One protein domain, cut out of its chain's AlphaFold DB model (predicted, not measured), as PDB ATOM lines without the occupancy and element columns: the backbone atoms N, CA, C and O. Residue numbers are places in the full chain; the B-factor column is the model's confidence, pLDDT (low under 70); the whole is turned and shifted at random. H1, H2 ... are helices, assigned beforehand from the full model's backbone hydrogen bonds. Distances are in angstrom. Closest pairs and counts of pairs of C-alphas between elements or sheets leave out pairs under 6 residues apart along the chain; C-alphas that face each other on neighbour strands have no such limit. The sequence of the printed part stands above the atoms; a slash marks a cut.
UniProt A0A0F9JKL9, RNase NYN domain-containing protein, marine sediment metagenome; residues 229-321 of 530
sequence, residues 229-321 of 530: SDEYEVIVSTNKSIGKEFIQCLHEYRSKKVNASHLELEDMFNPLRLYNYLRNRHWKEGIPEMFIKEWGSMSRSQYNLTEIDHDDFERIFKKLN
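What this domain is: This is residues 229 to 321 of the 530 residues of the protein "RNase NYN domain-containing protein" of marine sediment metagenome (UniProt A0A0F9JKL9). The long helix H2 runs through the middle of a crossed packing of helices: H1, H4 and H5 pack on it at steep tilts, and H6 lies side by side with H1, opposite ways. Little H3 makes a corner with H4 towards one end of the long axis. The printed part has 93 residues with six named helices, H1 to H6 in chain order, and no named strand: all helix. It is compact, with a radius of gyration of the C-alphas of 12.9 A, yet elongated, spanning 41 by 25 by 21 A.

How they stand to each other: H1, residues 229 to 238, touches H2, residues 240 to 257, at a steep tilt of 49 degrees; the closest C-alphas, of Val 236 and Gly 243, are 4.1 A apart. H2 touches H1 with residues 242 to 246 alone. H3, residues 265 to 269, and H4, residues 271 to 281, touch only at the corner, closest at the C-alphas of Asp 267 and Leu 274, 4.9 A. H4 touches H1, closest at the C-alphas of Tyr 232 and Leu 272, 6.5 A, and residues 247 to 251 of H2, closest at those of Ile 247 and Pro 271, 6.3 A. H5, residues 289 to 296, touches H2 residues 245 to 253, closest at the C-alphas of Phe 246 and Trp 295, 5.9 A. H6, residues 307 to 319, touches H1 at a shallow tilt of 11 degrees, opposite ways; the closest C-alphas, of Ile 235 and Ile 316, are 6.2 A apart. In H1, H2, H4, H5 and H6 every O i to N i+4 pair is within hydrogen-bond range; in H3 0 of 1 is, beside 1 of 2 O i to N i+3 pairs.

Where its parts are: H1 begins at C-alpha 229 (120.014, 92.591, 166.899) and is 14.1 A long; H2 is 25.4 A, H4 15.0 A and H6 18.9 A, ending at C-alpha 319 (118.956, 80.264, 170.642).

The domain as a whole: The C-alphas farthest apart, of Ser 261 and Glu 307, are 41.1 A apart. The printed part has no cut and no long link. Mean pLDDT of the printed part is 74.1, with residue 255 and residues 257 to 269 under 70.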
ATOM      1  N   SER A 229     118.638  92.325 166.457       75.06
ATOM      2  CA  SER A 229     120.014  92.591 166.899       75.06
ATOM      3  C   SER A 229     120.525  91.568 167.914       75.06
ATOM      4  O   SER A 229     121.659  91.111 167.783       75.06
ATOM      5  N   ASP A 230     119.674  91.118 168.839       74.50
ATOM      6  CA  ASP A 230     120.026  90.098 169.838       74.50
ATOM      7  C   ASP A 230     120.380  88.743 169.203       74.50
ATOM      8  O   ASP A 230     121.275  88.034 169.669       74.50
ATOM      9  N   GLU A 231     119.688  88.363 168.123       82.44
ATOM     10  CA  GLU A 231     119.979  87.139 167.372       82.44
ATOM     11  C   GLU A 231     121.318  87.259 166.642       82.44
ATOM     12  O   GLU A 231     122.159  86.358 166.711       82.44
ATOM     13  N   TYR A 232     121.536  88.389 165.969       82.38
ATOM     14  CA  TYR A 232     122.769  88.663 165.240       82.38
ATOM     15  C   TYR A 232     123.988  88.711 166.171       82.38
ATOM     16  O   TYR A 232     125.033  88.128 165.867       82.38
ATOM     17  N   GLU A 233     123.859  89.359 167.328       80.06
ATOM     18  CA  GLU A 233     124.941  89.462 168.301       80.06
ATOM     19  C   GLU A 233     125.349  88.082 168.820       80.06
ATOM     20  O   GLU A 233     126.540  87.792 168.912       80.06
ATOM     21  N   VAL A 234     124.397  87.181 169.071       81.62
ATOM     22  CA  VAL A 234     124.685  85.791 169.465       81.62
ATOM     23  C   VAL A 234     125.503  85.063 168.404       81.62
ATOM     24  O   VAL A 234     126.467  84.375 168.744       81.62
ATOM     25  N   ILE A 235     125.150  85.226 167.130       82.06
ATOM     26  CA  ILE A 235     125.845  84.569 166.019       82.06
ATOM     27  C   ILE A 235     127.300  85.045 165.926       82.06
ATOM     28  O   ILE A 235     128.211  84.234 165.765       82.06
ATOM     29  N   VAL A 236     127.534  86.354 166.048       79.81
ATOM     30  CA  VAL A 236     128.870  86.946 165.863       79.81
ATOM     31  C   VAL A 236     129.745  86.846 167.118       79.81
ATOM     32  O   VAL A 236     130.969  86.765 167.000       79.81
ATOM     33  N   SER A 237     129.146  86.828 168.313       75.44
ATOM     34  CA  SER A 237     129.872  86.799 169.593       75.44
ATOM     35  C   SER A 237     130.237  85.397 170.081       75.44
ATOM     36  O   SER A 237     131.225  85.266 170.802       75.44
ATOM     37  N   THR A 238     129.490  84.355 169.692       77.12
ATOM     38  CA  THR A 238     129.737  82.984 170.178       77.12
ATOM     39  C   THR A 238     131.091  82.458 169.699       77.12
ATOM     40  O   THR A 238     131.874  81.960 170.501       77.12
ATOM     41  N   ASN A 239     131.404  82.622 168.411       79.69
ATOM     42  CA  ASN A 239     132.681  82.196 167.848       79.69
ATOM     43  C   ASN A 239     133.064  83.079 166.653       79.69
ATOM     44  O   ASN A 239     132.311  83.241 165.691       79.69
ATOM     45  N   LYS A 240     134.272  83.651 166.707       76.94
ATOM     46  CA  LYS A 240     134.751  84.646 165.736       76.94
ATOM     47  C   LYS A 240     134.896  84.084 164.319       76.94
ATOM     48  O   LYS A 240     134.745  84.840 163.360       76.94
ATOM     49  N   SER A 241     135.219  82.801 164.175       75.75
ATOM     50  CA  SER A 241     135.369  82.147 162.869       75.75
ATOM     51  C   SER A 241     134.000  81.858 162.256       75.75
ATOM     52  O   SER A 241     133.748  82.242 161.113       75.75
ATOM     53  N   ILE A 242     133.087  81.298 163.053       82.12
ATOM     54  CA  ILE A 242     131.699  81.006 162.662       82.12
ATOM     55  C   ILE A 242     130.948  82.292 162.279       82.12
ATOM     56  O   ILE A 242     130.309  82.350 161.227       82.12
ATOM     57  N   GLY A 243     131.076  83.354 163.081       79.50
ATOM     58  CA  GLY A 243     130.441  84.648 162.820       79.50
ATOM     59  C   GLY A 243     130.976  85.354 161.568       79.50
ATOM     60  O   GLY A 243     130.214  85.973 160.828       79.50
ATOM     61  N   LYS A 244     132.277  85.233 161.270       78.44
ATOM     62  CA  LYS A 244     132.847  85.767 160.021       78.44
ATOM     63  C   LYS A 244     132.316  85.043 158.787       78.44
ATOM     64  O   LYS A 244     131.987  85.709 157.806       78.44
ATOM     65  N   GLU A 245     132.216  83.716 158.838       81.25
ATOM     66  CA  GLU A 245     131.620  82.931 157.748       81.25
ATOM     67  C   GLU A 245     130.147  83.307 157.549       81.25
ATOM     68  O   GLU A 245     129.702  83.482 156.414       81.25
ATOM     69  N   PHE A 246     129.406  83.513 158.643       84.19
ATOM     70  CA  PHE A 246     128.009  83.941 158.596       84.19
ATOM     71  C   PHE A 246     127.841  85.251 157.822       84.19
ATOM     72  O   PHE A 246     127.014  85.335 156.919       84.19
ATOM     73  N   ILE A 247     128.668  86.258 158.128       81.25
ATOM     74  CA  ILE A 247     128.646  87.564 157.453       81.25
ATOM     75  C   ILE A 247     128.954  87.411 155.955       81.25
ATOM     76  O   ILE A 247     128.301  88.034 155.118       81.25
ATOM     77  N   GLN A 248     129.908  86.552 155.587       79.12
ATOM     78  CA  GLN A 248     130.209  86.284 154.176       79.12
ATOM     79  C   GLN A 248     129.039  85.601 153.454       79.12
ATOM     80  O   GLN A 248     128.701  85.991 152.334       79.12
ATOM     81  N   CYS A 249     128.384  84.633 154.100       81.06
ATOM     82  CA  CYS A 249     127.182  83.989 153.568       81.06
ATOM     83  C   CYS A 249     126.020  84.985 153.435       81.06
ATOM     84  O   CYS A 249     125.300  84.951 152.439       81.06
ATOM     85  N   LEU A 250     125.873  85.918 154.382       82.56
ATOM     86  CA  LEU A 250     124.865  86.983 154.367       82.56
ATOM     87  C   LEU A 250     125.004  87.873 153.120       82.56
ATOM     88  O   LEU A 250     124.031  88.107 152.399       82.56
ATOM     89  N   HIS A 251     126.227  88.324 152.824       77.44
ATOM     90  CA  HIS A 251     126.512  89.146 151.646       77.44
ATOM     91  C   HIS A 251     126.343  88.379 150.330       77.44
ATOM     92  O   HIS A 251     125.875  88.951 149.341       77.44
ATOM     93  N   GLU A 252     126.669  87.089 150.299       77.25
ATOM     94  CA  GLU A 252     126.395  86.263 149.124       77.25
ATOM     95  C   GLU A 252     124.892  86.082 148.907       77.25
ATOM     96  O   GLU A 252     124.398  86.238 147.789       77.25
ATOM     97  N   TYR A 253     124.159  85.751 149.969       78.31
ATOM     98  CA  TYR A 253     122.718  85.569 149.898       78.31
ATOM     99  C   TYR A 253     122.050  86.843 149.380       78.31
ATOM    100  O   TYR A 253     121.220  86.767 148.476       78.31
ATOM    101  N   ARG A 254     122.503  88.014 149.851       77.38
ATOM    102  CA  ARG A 254     122.127  89.316 149.285       77.38
ATOM    103  C   ARG A 254     122.369  89.357 147.777       77.38
ATOM    104  O   ARG A 254     121.438  89.598 147.024       77.38
ATOM    105  N   SER A 255     123.597  89.082 147.340       68.31
ATOM    106  CA  SER A 255     124.001  89.132 145.927       68.31
ATOM    107  C   SER A 255     123.179  88.202 145.020       68.31
ATOM    108  O   SER A 255     122.885  88.544 143.877       68.31
ATOM    109  N   LYS A 256     122.787  87.022 145.517       71.38
ATOM    110  CA  LYS A 256     122.086  85.996 144.724       71.38
ATOM    111  C   LYS A 256     120.564  86.073 144.783       71.38
ATOM    112  O   LYS A 256     119.908  85.618 143.847       71.38
ATOM    113  N   LYS A 257     119.996  86.502 145.912       68.50
ATOM    114  CA  LYS A 257     118.567  86.325 146.229       68.50
ATOM    115  C   LYS A 257     117.839  87.623 146.554       68.50
ATOM    116  O   LYS A 257     116.614  87.595 146.637       68.50
ATOM    117  N   VAL A 258     118.556  88.733 146.722       62.69
ATOM    118  CA  VAL A 258     117.955  90.036 147.011       62.69
ATOM    119  C   VAL A 258     118.196  90.970 145.836       62.69
ATOM    120  O   VAL A 258     119.315  91.095 145.343       62.69
ATOM    121  N   ASN A 259     117.138  91.631 145.374       56.62
ATOM    122  CA  ASN A 259     117.279  92.653 144.351       56.62
ATOM    123  C   ASN A 259     117.939  93.890 144.973       56.62
ATOM    124  O   ASN A 259     117.407  94.473 145.917       56.62
ATOM    125  N   ALA A 260     119.098  94.289 144.446       51.66
ATOM    126  CA  ALA A 260     119.862  95.429 144.951       51.66
ATOM    127  C   ALA A 260     119.081  96.754 144.888       51.66
ATOM    128  O   ALA A 260     119.402  97.674 145.629       51.66
ATOM    129  N   SER A 261     118.027  96.839 144.065       43.91
ATOM    130  CA  SER A 261     117.133  98.002 144.006       43.91
ATOM    131  C   SER A 261     116.220  98.162 145.228       43.91
ATOM    132  O   SER A 261     115.555  99.182 145.347       43.91
ATOM    133  N   HIS A 262     116.125  97.154 146.105       46.22
ATOM    134  CA  HIS A 262     115.243  97.151 147.285       46.22
ATOM    135  C   HIS A 262     115.993  97.265 148.619       46.22
ATOM    136  O   HIS A 262     115.372  97.095 149.670       46.22
ATOM    137  N   LEU A 263     117.307  97.500 148.582       47.47
ATOM    138  CA  LEU A 263     118.174  97.684 149.749       47.47
ATOM    139  C   LEU A 263     118.632  99.141 149.817       47.47
ATOM    140  O   LEU A 263     119.097  99.687 148.816       47.47
ATOM    141  N   GLU A 264     118.547  99.758 150.995       52.06
ATOM    142  CA  GLU A 264     119.192 101.050 151.219       52.06
ATOM    143  C   GLU A 264     120.717 100.882 151.232       52.06
ATOM    144  O   GLU A 264     121.242  99.826 151.599       52.06
ATOM    145  N   LEU A 265     121.453 101.928 150.843       41.31
ATOM    146  CA  LEU A 265     122.916 101.896 150.726       41.31
ATOM    147  C   LEU A 265     123.596 101.451 152.037       41.31
ATOM    148  O   LEU A 265     124.592 100.728 152.020       41.31
ATOM    149  N   GLU A 266     123.001 101.807 153.174       45.44
ATOM    150  CA  GLU A 266     123.454 101.456 154.524       45.44
ATOM    151  C   GLU A 266     123.209  99.974 154.875       45.44
ATOM    152  O   GLU A 266     124.033  99.355 155.558       45.44
ATOM    153  N   ASP A 267     122.142  99.366 154.345       49.91
ATOM    154  CA  ASP A 267     121.841  97.933 154.488       49.91
ATOM    155  C   ASP A 267     122.765  97.067 153.624       49.91
ATOM    156  O   ASP A 267     122.911  95.867 153.849       49.91
ATOM    157  N   MET A 268     123.434  97.652 152.625       51.19
ATOM    158  CA  MET A 268     124.368  96.911 151.777       51.19
ATOM    159  C   MET A 268     125.688  96.597 152.489       51.19
ATOM    160  O   MET A 268     126.311  95.577 152.167       51.19
ATOM    161  N   PHE A 269     126.111  97.445 153.430       53.50
ATOM    162  CA  PHE A 269     127.447  97.396 154.039       53.50
ATOM    163  C   PHE A 269     127.446  97.149 155.546       53.50
ATOM    164  O   PHE A 269     128.484  96.765 156.082       53.50
ATOM    165  N   ASN A 270     126.313  97.319 156.234       70.69
ATOM    166  CA  ASN A 270     126.184  96.971 157.644       70.69
ATOM    167  C   ASN A 270     125.563  95.564 157.796       70.69
ATOM    168  O   ASN A 270     124.364  95.409 157.551       70.69
ATOM    169  N   PRO A 271     126.323  94.537 158.228       73.69
ATOM    170  CA  PRO A 271     125.806  93.170 158.282       73.69
ATOM    171  C   PRO A 271     124.667  92.974 159.295       73.69
ATOM    172  O   PRO A 271     123.816  92.116 159.081       73.69
ATOM    173  N   LEU A 272     124.604  93.785 160.358       73.69
ATOM    174  CA  LEU A 272     123.496  93.755 161.317       73.69
ATOM    175  C   LEU A 272     122.202  94.269 160.674       73.69
ATOM    176  O   LEU A 272     121.154  93.633 160.779       73.69
ATOM    177  N   ARG A 273     122.272  95.396 159.957       71.94
ATOM    178  CA  ARG A 273     121.101  95.927 159.247       71.94
ATOM    179  C   ARG A 273     120.660  95.019 158.108       71.94
ATOM    180  O   ARG A 273     119.469  94.759 157.972       71.94
ATOM    181  N   LEU A 274     121.612  94.449 157.369       77.44
ATOM    182  CA  LEU A 274     121.333  93.450 156.341       77.44
ATOM    183  C   LEU A 274     120.643  92.211 156.929       77.44
ATOM    184  O   LEU A 274     119.699  91.693 156.338       77.44
ATOM    185  N   TYR A 275     121.070  91.752 158.107       81.38
ATOM    186  CA  TYR A 275     120.417  90.651 158.813       81.38
ATOM    187  C   TYR A 275     118.986  91.011 159.234       81.38
ATOM    188  O   TYR A 275     118.066  90.243 158.954       81.38
ATOM    189  N   ASN A 276     118.771  92.196 159.815       76.38
ATOM    190  CA  ASN A 276     117.437  92.688 160.181       76.38
ATOM    191  C   ASN A 276     116.513  92.827 158.962       76.38
ATOM    192  O   ASN A 276     115.351  92.419 159.015       76.38
ATOM    193  N   TYR A 277     117.027  93.337 157.844       78.25
ATOM    194  CA  TYR A 277     116.304  93.406 156.576       78.25
ATOM    195  C   TYR A 277     115.891  92.009 156.098       78.25
ATOM    196  O   TYR A 277     114.720  91.759 155.795       78.25
ATOM    197  N   LEU A 278     116.841  91.069 156.071       80.75
ATOM    198  CA  LEU A 278     116.592  89.700 155.636       80.75
ATOM    199  C   LEU A 278     115.588  88.999 156.557       80.75
ATOM    200  O   LEU A 278     114.653  88.389 156.042       80.75
ATOM    201  N   ARG A 279     115.695  89.139 157.883       81.75
ATOM    202  CA  ARG A 279     114.741  88.568 158.854       81.75
ATOM    203  C   ARG A 279     113.332  89.123 158.709       81.75
ATOM    204  O   ARG A 279     112.385  88.341 158.736       81.75
ATOM    205  N   ASN A 280     113.184  90.425 158.478       75.62
ATOM    206  CA  ASN A 280     111.864  91.038 158.309       75.62
ATOM    207  C   ASN A 280     111.233  90.748 156.936       75.62
ATOM    208  O   ASN A 280     110.010  90.665 156.836       75.62
ATOM    209  N   ARG A 281     112.029  90.581 155.869       74.56
ATOM    210  CA  ARG A 281     111.499  90.526 154.490       74.56
ATOM    211  C   ARG A 281     111.660  89.188 153.778       74.56
ATOM    212  O   ARG A 281     110.722  88.756 153.116       74.56
ATOM    213  N   HIS A 282     112.803  88.523 153.923       75.56
ATOM    214  CA  HIS A 282     113.131  87.286 153.199       75.56
ATOM    215  C   HIS A 282     113.041  86.018 154.060       75.56
ATOM    216  O   HIS A 282     112.833  84.935 153.521       75.56
ATOM    217  N   TRP A 283     113.205  86.136 155.377       82.31
ATOM    218  CA  TRP A 283     113.326  85.037 156.343       82.31
ATOM    219  C   TRP A 283     112.254  85.143 157.437       82.31
ATOM    220  O   TRP A 283     112.528  84.924 158.622       82.31
ATOM    221  N   LYS A 284     111.025  85.506 157.034       75.12
ATOM    222  CA  LYS A 284     109.880  85.702 157.941       75.12
ATOM    223  C   LYS A 284     109.568  84.453 158.771       75.12
ATOM    224  O   LYS A 284     109.236  84.570 159.945       75.12
ATOM    225  N   GLU A 285     109.732  83.270 158.181       74.44
ATOM    226  CA  GLU A 285     109.511  81.969 158.835       74.44
ATOM    227  C   GLU A 285     110.774  81.402 159.520       74.44
ATOM    228  O   GLU A 285     110.723  80.334 160.123       74.44
ATOM    229  N   GLY A 286     111.906  82.116 159.457       77.50
ATOM    230  CA  GLY A 286     113.207  81.671 159.969       77.50
ATOM    231  C   GLY A 286     114.302  81.652 158.899       77.50
ATOM    232  O   GLY A 286     114.049  81.889 157.716       77.50
ATOM    233  N   ILE A 287     115.546  81.398 159.321       82.44
ATOM    234  CA  ILE A 287     116.701  81.338 158.410       82.44
ATOM    235  C   ILE A 287     116.564  80.100 157.498       82.44
ATOM    236  O   ILE A 287     116.387  78.995 158.012       82.44
ATOM    237  N   PRO A 288     116.667  80.238 156.161       82.81
ATOM    238  CA  PRO A 288     116.495  79.127 155.233       82.81
ATOM    239  C   PRO A 288     117.492  77.991 155.470       82.81
ATOM    240  O   PRO A 288     118.692  78.224 155.614       82.81
ATOM    241  N   GLU A 289     117.025  76.745 155.388       78.38
ATOM    242  CA  GLU A 289     117.860  75.549 155.586       78.38
ATOM    243  C   GLU A 289     119.067  75.506 154.628       78.38
ATOM    244  O   GLU A 289     120.170  75.121 155.009       78.38
ATOM    245  N   MET A 290     118.882  75.969 153.388       76.44
ATOM    246  CA  MET A 290     119.964  76.074 152.403       76.44
ATOM    247  C   MET A 290     121.053  77.063 152.826       76.44
ATOM    248  O   MET A 290     122.231  76.799 152.601       76.44
ATOM    249  N   PHE A 291     120.671  78.174 153.465       84.12
ATOM    250  CA  PHE A 291     121.621  79.145 154.000       84.12
ATOM    251  C   PHE A 291     122.399  78.544 155.173       84.12
ATOM    252  O   PHE A 291     123.617  78.672 155.234       84.12
ATOM    253  N   ILE A 292     121.712  77.826 156.067       82.25
ATOM    254  CA  ILE A 292     122.335  77.146 157.212       82.25
ATOM    255  C   ILE A 292     123.339  76.083 156.744       82.25
ATOM    256  O   ILE A 292     124.427  75.984 157.304       82.25
ATOM    257  N   LYS A 293     123.020  75.326 155.685       80.44
ATOM    258  CA  LYS A 293     123.944  74.349 155.081       80.44
ATOM    259  C   LYS A 293     125.162  75.011 154.435       80.44
ATOM    260  O   LYS A 293     126.268  74.502 154.592       80.44
ATOM    261  N   GLU A 294     124.979  76.127 153.725       79.75
ATOM    262  CA  GLU A 294     126.101  76.884 153.147       79.75
ATOM    263  C   GLU A 294     127.001  77.437 154.259       79.75
ATOM    264  O   GLU A 294     128.213  77.234 154.221       79.75
ATOM    265  N   TRP A 295     126.410  78.017 155.302       84.31
ATOM    266  CA  TRP A 295     127.139  78.536 156.454       84.31
ATOM    267  C   TRP A 295     127.892  77.443 157.226       84.31
ATOM    268  O   TRP A 295     129.086  77.583 157.481       84.31
ATOM    269  N   GLY A 296     127.240  76.318 157.523       79.00
ATOM    270  CA  GLY A 296     127.858  75.183 158.215       79.00
ATOM    271  C   GLY A 296     128.935  74.461 157.398       79.00
ATOM    272  O   GLY A 296     129.712  73.695 157.957       79.00
ATOM    273  N   SER A 297     129.018  74.700 156.083       78.88
ATOM    274  CA  SER A 297     130.064  74.107 155.240       78.88
ATOM    275  C   SER A 297     131.438  74.764 155.408       78.88
ATOM    276  O   SER A 297     132.431  74.169 154.989       78.88
ATOM    277  N   MET A 298     131.497  75.984 155.966       78.06
ATOM    278  CA  MET A 298     132.706  76.825 156.055       78.06
ATOM    279  C   MET A 298     133.494  76.921 154.734       78.06
ATOM    280  O   MET A 298     134.716  77.096 154.717       78.06
ATOM    281  N   SER A 299     132.805  76.762 153.600       72.00
ATOM    282  CA  SER A 299     133.436  76.612 152.289       72.00
ATOM    283  C   SER A 299     134.165  77.874 151.824       72.00
ATOM    284  O   SER A 299     135.045  77.773 150.965       72.00
ATOM    285  N   ARG A 300     133.853  79.048 152.393       70.12
ATOM    286  CA  ARG A 300     134.449  80.330 151.988       70.12
ATOM    287  C   ARG A 300     135.714  80.649 152.766       70.12
ATOM    288  O   ARG A 300     136.711  81.034 152.159       70.12
ATOM    289  N   SER A 301     135.710  80.454 154.082       70.44
ATOM    290  CA  SER A 301     136.921  80.592 154.901       70.44
ATOM    291  C   SER A 301     137.863  79.390 154.813       70.44
ATOM    292  O   SER A 301     139.004  79.503 155.257       70.44
ATOM    293  N   GLN A 302     137.402  78.258 154.262       70.75
ATOM    294  CA  GLN A 302     138.111  76.969 154.284       70.75
ATOM    295  C   GLN A 302     138.504  76.541 155.710       70.75
ATOM    296  O   GLN A 302     139.483  75.821 155.921       70.75
ATOM    297  N   TYR A 303     137.753  77.017 156.705       73.00
ATOM    298  CA  TYR A 303     138.008  76.733 158.105       73.00
ATOM    299  C   TYR A 303     137.575  75.304 158.440       73.00
ATOM    300  O   TYR A 303     136.449  74.894 158.163       73.00
ATOM    301  N   ASN A 304     138.473  74.545 159.066       74.19
ATOM    302  CA  ASN A 304     138.186  73.181 159.491       74.19
ATOM    303  C   ASN A 304     137.492  73.200 160.856       74.19
ATOM    304  O   ASN A 304     138.123  73.530 161.857       74.19
ATOM    305  N   LEU A 305     136.213  72.821 160.881       74.69
ATOM    306  CA  LEU A 305     135.412  72.757 162.104       74.69
ATOM    307  C   LEU A 305     135.952  71.714 163.094       74.69
ATOM    308  O   LEU A 305     136.206  70.562 162.723       74.69
ATOM    309  N   THR A 306     136.088  72.123 164.354       76.12
ATOM    310  CA  THR A 306     136.456  71.280 165.502       76.12
ATOM    311  C   THR A 306     135.221  70.821 166.292       76.12
ATOM    312  O   THR A 306     134.110  71.284 166.047       76.12
ATOM    313  N   GLU A 307     135.397  69.916 167.261       71.12
ATOM    314  CA  GLU A 307     134.304  69.461 168.145       71.12
ATOM    315  C   GLU A 307     133.735  70.612 169.000       71.12
ATOM    316  O   GLU A 307     132.532  70.683 169.217       71.12
ATOM    317  N   ILE A 308     134.575  71.579 169.387       71.94
ATOM    318  CA  ILE A 308     134.162  72.785 170.127       71.94
ATOM    319  C   ILE A 308     133.307  73.711 169.246       71.94
ATOM    320  O   ILE A 308     132.314  74.266 169.710       71.94
ATOM    321  N   ASP A 309     133.647  73.838 167.959       77.38
ATOM    322  CA  ASP A 309     132.869  74.648 167.012       77.38
ATOM    323  C   ASP A 309     131.460  74.062 166.788       77.38
ATOM    324  O   ASP A 309     130.515  74.800 166.512       77.38
ATOM    325  N   HIS A 310     131.297  72.742 166.931       75.88
ATOM    326  CA  HIS A 310     129.989  72.086 166.864       75.88
ATOM    327  C   HIS A 310     129.103  72.468 168.056       75.88
ATOM    328  O   HIS A 310     127.946  72.837 167.857       75.88
ATOM    329  N   ASP A 311     129.649  72.456 169.275       76.44
ATOM    330  CA  ASP A 311     128.933  72.904 170.478       76.44
ATOM    331  C   ASP A 311     128.526  74.389 170.378       76.44
ATOM    332  O   ASP A 311     127.445  74.785 170.834       76.44
ATOM    333  N   ASP A 312     129.359  75.212 169.736       80.62
ATOM    334  CA  ASP A 312     129.050  76.613 169.436       80.62
ATOM    335  C   ASP A 312     127.892  76.741 168.428       80.62
ATOM    336  O   ASP A 312     126.968  77.528 168.657       80.62
ATOM    337  N   PHE A 313     127.873  75.939 167.355       80.56
ATOM    338  CA  PHE A 313     126.736  75.879 166.425       80.56
ATOM    339  C   PHE A 313     125.449  75.402 167.108       80.56
ATOM    340  O   PHE A 313     124.398  76.013 166.902       80.56
ATOM    341  N   GLU A 314     125.507  74.372 167.956       80.50
ATOM    342  CA  GLU A 314     124.339  73.900 168.712       80.50
ATOM    343  C   GLU A 314     123.786  74.993 169.633       80.50
ATOM    344  O   GLU A 314     122.566  75.194 169.710       80.50
ATOM    345  N   ARG A 315     124.666  75.747 170.303       79.88
ATOM    346  CA  ARG A 315     124.277  76.877 171.156       79.88
ATOM    347  C   ARG A 315     123.580  77.972 170.352       79.88
ATOM    348  O   ARG A 315     122.558  78.494 170.806       79.88
ATOM    349  N   ILE A 316     124.105  78.304 169.173       82.06
ATOM    350  CA  ILE A 316     123.512  79.301 168.278       82.06
ATOM    351  C   ILE A 316     122.150  78.815 167.760       82.06
ATOM    352  O   ILE A 316     121.157  79.529 167.892       82.06
ATOM    353  N   PHE A 317     122.055  77.587 167.243       82.75
ATOM    354  CA  PHE A 317     120.810  77.037 166.690       82.75
ATOM    355  C   PHE A 317     119.709  76.912 167.735       82.75
ATOM    356  O   PHE A 317     118.565  77.279 167.463       82.75
ATOM    357  N   LYS A 318     120.052  76.499 168.958       80.31
ATOM    358  CA  LYS A 318     119.103  76.454 170.073       80.31
ATOM    359  C   LYS A 318     118.550  77.837 170.415       80.31
ATOM    360  O   LYS A 318     117.371  77.951 170.736       80.31
ATOM    361  N   LYS A 319     119.377  78.887 170.343       79.06
ATOM    362  CA  LYS A 319     118.956  80.264 170.642       79.06
ATOM    363  C   LYS A 319     118.145  80.900 169.507       79.06
ATOM    364  O   LYS A 319     117.259  81.698 169.786       79.06
ATOM    365  N   LEU A 320     118.396  80.499 168.261       78.19
ATOM    366  CA  LEU A 320     117.654  80.935 167.068       78.19
ATOM    367  C   LEU A 320     116.424  80.063 166.749       78.19
ATOM    368  O   LEU A 320     115.742  80.309 165.757       78.19
ATOM    369  N   ASN A 321     116.148  79.039 167.565       75.31
ATOM    370  CA  ASN A 321     115.091  78.046 167.351       75.31
ATOM    371  C   ASN A 321     115.178  77.329 165.984       75.31
ATOM    372  O   ASN A 321     114.165  77.006 165.364       75.31
TER     373      ASN A 321